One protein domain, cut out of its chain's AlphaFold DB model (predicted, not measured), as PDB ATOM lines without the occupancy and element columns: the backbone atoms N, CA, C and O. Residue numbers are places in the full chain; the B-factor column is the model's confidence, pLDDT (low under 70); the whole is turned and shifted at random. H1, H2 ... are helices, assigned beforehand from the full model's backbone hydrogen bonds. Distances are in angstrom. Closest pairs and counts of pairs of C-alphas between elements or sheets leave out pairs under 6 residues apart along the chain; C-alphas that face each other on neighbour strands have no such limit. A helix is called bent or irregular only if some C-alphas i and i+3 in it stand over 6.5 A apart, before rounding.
ATOM      1  N   LEU A 117      19.828  27.229 -58.512       90.12
ATOM      2  CA  LEU A 117      20.675  28.076 -57.665       90.12
ATOM      3  C   LEU A 117      20.060  29.455 -57.445       90.12
ATOM      4  O   LEU A 117      20.233  30.029 -56.370       90.12
ATOM      5  N   THR A 118      19.371  29.981 -58.456       90.19
ATOM      6  CA  THR A 118      18.783  31.325 -58.397       90.19
ATOM      7  C   THR A 118      17.268  31.308 -58.203       90.19
ATOM      8  O   THR A 118      16.734  32.238 -57.597       90.19
ATOM      9  N   GLU A 119      16.580  30.247 -58.634       89.12
ATOM     10  CA  GLU A 119      15.112  30.163 -58.604       89.12
ATOM     11  C   GLU A 119      14.576  29.091 -57.643       89.12
ATOM     12  O   GLU A 119      13.423  29.171 -57.216       89.12
ATOM     13  N   GLY A 120      15.384  28.083 -57.297       91.62
ATOM     14  CA  GLY A 120      14.934  26.923 -56.517       91.62
ATOM     15  C   GLY A 120      15.294  26.951 -55.033       91.62
ATOM     16  O   GLY A 120      14.538  26.434 -54.212       91.62
ATOM     17  N   LEU A 121      16.446  27.530 -54.677       95.12
ATOM     18  CA  LEU A 121      17.054  27.357 -53.358       95.12
ATOM     19  C   LEU A 121      17.516  28.677 -52.745       95.12
ATOM     20  O   LEU A 121      18.154  29.517 -53.377       95.12
ATOM     21  N   PHE A 122      17.299  28.810 -51.442       96.19
ATOM     22  CA  PHE A 122      17.917  29.841 -50.621       96.19
ATOM     23  C   PHE A 122      19.272  29.323 -50.120       96.19
ATOM     24  O   PHE A 122      19.365  28.835 -48.991       96.19
ATOM     25  N   LEU A 123      20.314  29.406 -50.957       95.00
ATOM     26  CA  LEU A 123      21.633  28.791 -50.704       95.00
ATOM     27  C   LEU A 123      22.243  29.098 -49.319       95.00
ATOM     28  O   LEU A 123      22.685  28.155 -48.657       95.00
ATOM     29  N   PRO A 124      22.214  30.353 -48.818       96.62
ATOM     30  CA  PRO A 124      22.791  30.675 -47.511       96.62
ATOM     31  C   PRO A 124      21.903  30.248 -46.334       96.62
ATOM     32  O   PRO A 124      22.311  30.355 -45.177       96.62
ATOM     33  N   GLN A 125      20.656  29.838 -46.588       97.38
ATOM     34  CA  GLN A 125      19.746  29.391 -45.537       97.38
ATOM     35  C   GLN A 125      19.955  27.906 -45.224       97.38
ATOM     36  O   GLN A 125      20.325  27.129 -46.107       97.38
ATOM     37  N   PRO A 126      19.649  27.485 -43.984       97.81
ATOM     38  CA  PRO A 126      19.675  26.082 -43.608       97.81
ATOM     39  C   PRO A 126      18.824  25.186 -44.510       97.81
ATOM     40  O   PRO A 126      17.737  25.585 -44.953       97.81
ATOM     41  N   ILE A 127      19.270  23.943 -44.693       97.25
ATOM     42  CA  ILE A 127      18.543  22.901 -45.437       97.25
ATOM     43  C   ILE A 127      17.117  22.740 -44.890       97.25
ATOM     44  O   ILE A 127      16.156  22.768 -45.661       97.25
ATOM     45  N   TYR A 128      16.947  22.701 -43.563       97.31
ATOM     46  CA  TYR A 128      15.619  22.541 -42.958       97.31
ATOM     47  C   TYR A 128      14.634  23.654 -43.319       97.31
ATOM     48  O   TYR A 128      13.435  23.398 -43.427       97.31
ATOM     49  N   LYS A 129      15.112  24.890 -43.518       97.19
ATOM     50  CA  LYS A 129      14.240  26.003 -43.916       97.19
ATOM     51  C   LYS A 129      13.827  25.882 -45.373       97.19
ATOM     52  O   LYS A 129      12.667  26.132 -45.676       97.19
ATOM     53  N   ASN A 130      14.751  25.481 -46.246       96.31
ATOM     54  CA  ASN A 130      14.463  25.240 -47.659       96.31
ATOM     55  C   ASN A 130      13.416  24.131 -47.829       96.31
ATOM     56  O   ASN A 130      12.454  24.314 -48.563       96.31
ATOM     57  N   ILE A 131      13.529  23.037 -47.071       95.56
ATOM     58  CA  ILE A 131      12.528  21.958 -47.085       95.56
ATOM     59  C   ILE A 131      11.187  22.440 -46.505       95.56
ATOM     60  O   ILE A 131      10.123  22.175 -47.064       95.56
ATOM     61  N   ALA A 132      11.210  23.174 -45.390       96.25
ATOM     62  CA  ALA A 132       9.987  23.576 -44.702       96.25
ATOM     63  C   ALA A 132       9.227  24.736 -45.371       96.25
ATOM     64  O   ALA A 132       8.036  24.903 -45.088       96.25
ATOM     65  N   VAL A 133       9.866  25.538 -46.237       93.94
ATOM     66  CA  VAL A 133       9.298  26.795 -46.771       93.94
ATOM     67  C   VAL A 133       7.964  26.590 -47.498       93.94
ATOM     68  O   VAL A 133       7.036  27.385 -47.345       93.94
ATOM     69  N   THR A 134       7.815  25.475 -48.213       89.25
ATOM     70  CA  THR A 134       6.588  25.121 -48.948       89.25
ATOM     71  C   THR A 134       5.464  24.633 -48.028       89.25
ATOM     72  O   THR A 134       4.300  24.582 -48.427       89.25
ATOM     73  N   SER A 135       5.787  24.313 -46.772       91.19
ATOM     74  CA  SER A 135       4.874  23.753 -45.772       91.19
ATOM     75  C   SER A 135       4.623  24.681 -44.579       91.19
ATOM     76  O   SER A 135       3.938  24.284 -43.636       91.19
ATOM     77  N   LEU A 136       5.086  25.939 -44.612       91.56
ATOM     78  CA  LEU A 136       4.964  26.872 -43.481       91.56
ATOM     79  C   LEU A 136       3.522  27.065 -43.001       91.56
ATOM     80  O   LEU A 136       3.285  27.072 -41.799       91.56
ATOM     81  N   LYS A 137       2.544  27.142 -43.914       88.62
ATOM     82  CA  LYS A 137       1.118  27.263 -43.552       88.62
ATOM     83  C   LYS A 137       0.581  26.025 -42.823       88.62
ATOM     84  O   LYS A 137      -0.310  26.142 -41.989       88.62
ATOM     85  N   LYS A 138       1.102  24.835 -43.138       88.50
ATOM     86  CA  LYS A 138       0.744  23.587 -42.441       88.50
ATOM     87  C   LYS A 138       1.425  23.499 -41.073       88.50
ATOM     88  O   LYS A 138       0.847  22.955 -40.143       88.50
ATOM     89  N   LEU A 139       2.637  24.047 -40.960       90.31
ATOM     90  CA  LEU A 139       3.410  24.088 -39.716       90.31
ATOM     91  C   LEU A 139       2.998  25.233 -38.778       90.31
ATOM     92  O   LEU A 139       3.318  25.199 -37.588       90.31
ATOM     93  N   SER A 140       2.326  26.262 -39.293       90.56
ATOM     94  CA  SER A 140       1.881  27.402 -38.500       90.56
ATOM     95  C   SER A 140       0.714  27.009 -37.600       90.56
ATOM     96  O   SER A 140      -0.287  26.469 -38.071       90.56
ATOM     97  N   GLY A 141       0.823  27.321 -36.308       83.62
ATOM     98  CA  GLY A 141      -0.299  27.182 -35.380       83.62
ATOM     99  C   GLY A 141      -1.414  28.199 -35.655       83.62
ATOM    100  O   GLY A 141      -1.289  29.069 -36.512       83.62
ATOM    101  N   VAL A 142      -2.483  28.153 -34.853       83.44
ATOM    102  CA  VAL A 142      -3.644  29.067 -34.964       83.44
ATOM    103  C   VAL A 142      -3.242  30.551 -34.908       83.44
ATOM    104  O   VAL A 142      -3.875  31.390 -35.535       83.44
ATOM    105  N   LEU A 143      -2.154  30.873 -34.199       89.19
ATOM    106  CA  LEU A 143      -1.599  32.228 -34.083       89.19
ATOM    107  C   LEU A 143      -0.640  32.612 -35.230       89.19
ATOM    108  O   LEU A 143       0.002  33.654 -35.157       89.19
ATOM    109  N   GLY A 144      -0.472  31.766 -36.252       88.75
ATOM    110  CA  GLY A 144       0.452  32.001 -37.370       88.75
ATOM    111  C   GLY A 144       1.934  31.773 -37.045       88.75
ATOM    112  O   GLY A 144       2.793  31.988 -37.894       88.75
ATOM    113  N   ILE A 145       2.256  31.321 -35.829       92.44
ATOM    114  CA  ILE A 145       3.636  31.082 -35.388       92.44
ATOM    115  C   ILE A 145       4.100  29.705 -35.865       92.44
ATOM    116  O   ILE A 145       3.447  28.695 -35.588       92.44
ATOM    117  N   VAL A 146       5.255  29.668 -36.530       93.38
ATOM    118  CA  VAL A 146       5.939  28.434 -36.935       93.38
ATOM    119  C   VAL A 146       7.074  28.153 -35.954       93.38
ATOM    120  O   VAL A 146       7.997  28.953 -35.813       93.38
ATOM    121  N   LYS A 147       7.020  27.006 -35.272       93.94
ATOM    122  CA  LYS A 147       8.091  26.581 -34.362       93.94
ATOM    123  C   LYS A 147       9.272  26.045 -35.163       93.94
ATOM    124  O   LYS A 147       9.090  25.249 -36.077       93.94
ATOM    125  N   GLU A 148      10.484  26.437 -34.787       94.44
ATOM    126  CA  GLU A 148      11.701  25.936 -35.434       94.44
ATOM    127  C   GLU A 148      11.856  24.418 -35.263       94.44
ATOM    128  O   GLU A 148      12.247  23.738 -36.205       94.44
ATOM    129  N   SER A 149      11.472  23.872 -34.102       95.38
ATOM    130  CA  SER A 149      11.486  22.422 -33.864       95.38
ATOM    131  C   SER A 149      10.630  21.671 -34.886       95.38
ATOM    132  O   SER A 149      11.111  20.736 -35.503       95.38
ATOM    133  N   ALA A 150       9.418  22.157 -35.174       95.25
ATOM    134  CA  ALA A 150       8.523  21.525 -36.142       95.25
ATOM    135  C   ALA A 150       9.085  21.552 -37.578       95.25
ATOM    136  O   ALA A 150       8.850  20.625 -38.348       95.25
ATOM    137  N   GLN A 151       9.843  22.594 -37.943       97.25
ATOM    138  CA  GLN A 151      10.539  22.643 -39.235       97.25
ATOM    139  C   GLN A 151      11.682  21.623 -39.295       97.25
ATOM    140  O   GLN A 151      11.863  20.967 -40.317       97.25
ATOM    141  N   LYS A 152      12.441  21.481 -38.201       96.94
ATOM    142  CA  LYS A 152      13.529  20.501 -38.088       96.94
ATOM    143  C   LYS A 152      13.004  19.069 -38.131       96.94
ATOM    144  O   LYS A 152      13.558  18.272 -38.874       96.94
ATOM    145  N   ASP A 153      11.908  18.780 -37.434       96.12
ATOM    146  CA  ASP A 153      11.276  17.456 -37.437       96.12
ATOM    147  C   ASP A 153      10.780  17.081 -38.844       96.12
ATOM    148  O   ASP A 153      11.048  15.984 -39.334       96.12
ATOM    149  N   LEU A 154      10.126  18.023 -39.542       96.38
ATOM    150  CA  LEU A 154       9.714  17.838 -40.938       96.38
ATOM    151  C   LEU A 154      10.922  17.602 -41.856       96.38
ATOM    152  O   LEU A 154      10.886  16.733 -42.723       96.38
ATOM    153  N   SER A 155      11.983  18.388 -41.677       97.25
ATOM    154  CA  SER A 155      13.204  18.256 -42.464       97.25
ATOM    155  C   SER A 155      13.890  16.915 -42.245       97.25
ATOM    156  O   SER A 155      14.364  16.344 -43.217       97.25
ATOM    157  N   ALA A 156      13.962  16.422 -41.008       96.44
ATOM    158  CA  ALA A 156      14.596  15.147 -40.697       96.44
ATOM    159  C   ALA A 156      13.906  13.997 -41.444       96.44
ATOM    160  O   ALA A 156      14.579  13.200 -42.091       96.44
ATOM    161  N   HIS A 157      12.568  13.990 -41.447       95.44
ATOM    162  CA  HIS A 157      11.782  13.013 -42.198       95.44
ATOM    163  C   HIS A 157      12.098  13.033 -43.703       95.44
ATOM    164  O   HIS A 157      12.352  11.986 -44.288       95.44
ATOM    165  N   TRP A 158      12.129  14.212 -44.335       95.62
ATOM    166  CA  TRP A 158      12.379  14.306 -45.780       95.62
ATOM    167  C   TRP A 158      13.835  14.072 -46.180       95.62
ATOM    168  O   TRP A 158      14.082  13.557 -47.267       95.62
ATOM    169  N   VAL A 159      14.792  14.428 -45.321       96.00
ATOM    170  CA  VAL A 159      16.212  14.109 -45.537       96.00
ATOM    171  C   VAL A 159      16.405  12.595 -45.606       96.00
ATOM    172  O   VAL A 159      17.109  12.124 -46.496       96.00
ATOM    173  N   GLU A 160      15.742  11.848 -44.723       94.81
ATOM    174  CA  GLU A 160      15.767  10.383 -44.724       94.81
ATOM    175  C   GLU A 160      15.027   9.797 -45.936       94.81
ATOM    176  O   GLU A 160      15.607   9.010 -46.678       94.81
ATOM    177  N   GLU A 161      13.786  10.227 -46.182       94.81
ATOM    178  CA  GLU A 161      12.925   9.664 -47.236       94.81
ATOM    179  C   GLU A 161      13.480   9.895 -48.653       94.81
ATOM    180  O   GLU A 161      13.428   9.008 -49.503       94.81
ATOM    181  N   ILE A 162      14.022  11.090 -48.921       90.94
ATOM    182  CA  ILE A 162      14.569  11.459 -50.239       90.94
ATOM    183  C   ILE A 162      16.051  11.060 -50.355       90.94
ATOM    184  O   ILE A 162      16.583  10.956 -51.461       90.94
ATOM    185  N   GLY A 163      16.725  10.799 -49.230       93.25
ATOM    186  CA  GLY A 163      18.136  10.420 -49.198       93.25
ATOM    187  C   GLY A 163      19.091  11.590 -49.449       93.25
ATOM    188  O   GLY A 163      20.083  11.435 -50.162       93.25
ATOM    189  N   VAL A 164      18.803  12.762 -48.875       93.69
ATOM    190  CA  VAL A 164      19.691  13.934 -48.966       93.69
ATOM    191  C   VAL A 164      20.981  13.641 -48.199       93.69
ATOM    192  O   VAL A 164      20.947  13.357 -47.003       93.69
ATOM    193  N   ALA A 165      22.138  13.739 -48.859       92.81
ATOM    194  CA  ALA A 165      23.432  13.425 -48.252       92.81
ATOM    195  C   ALA A 165      23.912  14.524 -47.287       92.81
ATOM    196  O   ALA A 165      24.820  15.301 -47.588       92.81
ATOM    197  N   THR A 166      23.312  14.576 -46.101       93.12
ATOM    198  CA  THR A 166      23.745  15.414 -44.984       93.12
ATOM    199  C   THR A 166      23.538  14.692 -43.657       93.12
ATOM    200  O   THR A 166      22.547  13.997 -43.464       93.12
ATOM    201  N   ASN A 167      24.468  14.888 -42.721       89.44
ATOM    202  CA  ASN A 167      24.308  14.452 -41.330       89.44
ATOM    203  C   ASN A 167      23.759  15.574 -40.434       89.44
ATOM    204  O   ASN A 167      23.428  15.332 -39.277       89.44
ATOM    205  N   ASP A 168      23.695  16.804 -40.951       95.81
ATOM    206  CA  ASP A 168      23.227  17.980 -40.228       95.81
ATOM    207  C   ASP A 168      22.460  18.907 -41.181       95.81
ATOM    208  O   ASP A 168      23.025  19.684 -41.954       95.81
ATOM    209  N   HIS A 169      21.132  18.833 -41.119       96.12
ATOM    210  CA  HIS A 169      20.236  19.665 -41.922       96.12
ATOM    211  C   HIS A 169      20.076  21.098 -41.372       96.12
ATOM    212  O   HIS A 169      19.229  21.857 -41.856       96.12
ATOM    213  N   THR A 170      20.854  21.491 -40.356       96.88
ATOM    214  CA  THR A 170      20.964  22.882 -39.884       96.88
ATOM    215  C   THR A 170      22.033  23.683 -40.619       96.88
ATOM    216  O   THR A 170      22.005  24.916 -40.569       96.88
ATOM    217  N   LEU A 171      22.905  23.002 -41.364       97.44
ATOM    218  CA  LEU A 171      23.893  23.628 -42.231       97.44
ATOM    219  C   LEU A 171      23.232  24.324 -43.435       97.44
ATOM    220  O   LEU A 171      22.156  23.904 -43.876       97.44
ATOM    221  N   PRO A 172      23.864  25.379 -43.985       97.56
ATOM    222  CA  PRO A 172      23.429  26.016 -45.226       97.56
ATOM    223  C   PRO A 172      23.371  25.046 -46.413       97.56
ATOM    224  O   PRO A 172      24.200  24.140 -46.521       97.56
ATOM    225  N   VAL A 173      22.437  25.266 -47.343       96.44
ATOM    226  CA  VAL A 173      22.279  24.431 -48.553       96.44
ATOM    227  C   VAL A 173      23.523  24.441 -49.443       96.44
ATOM    228  O   VAL A 173      23.840  23.427 -50.056       96.44
ATOM    229  N   GLU A 174      24.279  25.540 -49.478       95.38
ATOM    230  CA  GLU A 174      25.543  25.627 -50.233       95.38
ATOM    231  C   GLU A 174      26.607  24.596 -49.813       95.38
ATOM    232  O   GLU A 174      27.532  24.327 -50.576       95.38
ATOM    233  N   THR A 175      26.469  23.984 -48.631       94.56
ATOM    234  CA  THR A 175      27.352  22.895 -48.184       94.56
ATOM    235  C   THR A 175      27.076  21.565 -48.894       94.56
ATOM    236  O   THR A 175      27.927  20.673 -48.880       94.56
ATOM    237  N   LEU A 176      25.913  21.423 -49.537       93.56
ATOM    238  CA  LEU A 176      25.546  20.241 -50.309       93.56
ATOM    239  C   LEU A 176      26.233  20.246 -51.676       93.56
ATOM    240  O   LEU A 176      26.349  21.273 -52.345       93.56
TER     241      LEU A 176
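This is residues 117 to 176 of the 181 residues of the protein "ABC transporter domain-containing protein" of Fusobacterium sp. CM21 (UniProt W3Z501). Two helices, H3 and H2, pack on each other at a steep tilt, and the small H1 is set off from both on a short link. The loop of residues 140 to 147 makes one end of the long axis, and the tail, residues 163 to 176, folds back towards the start of H2. The 60 printed residues hold three named helices in the order H1, H2, H3 and no named strand: all helix, compact, radius of gyration of the C-alphas 11.6 A, spans 34 by 25 by 16 A.

H3, residues 148 to 162, touches H2, residues 127 to 139; their closest C-alphas, of Ser 155 and Tyr 128, are 4.9 A apart. They run opposite ways at a steep tilt of 66 degrees. H1, residues 117 to 120, is apart from both. Every O i to N i+4 pair is within hydrogen-bond range in H3, 5 of 9 in H2; H1 is too short for one.

H3 is 20.9 A long and ends at C-alpha 162 (14.569, 11.459, -50.239). H2, 16.2 A, is irregular: C-alphas 134 and 137 are 8.0 A apart. H1, 6.0 A, begins at C-alpha 117 (20.675, 28.076, -57.665).

The farthest C-alphas, of Leu 143 and Ala 165, are 34.4 A apart. The printed part has no cut; both links are short; no printed residue is under 70 in pLDDT.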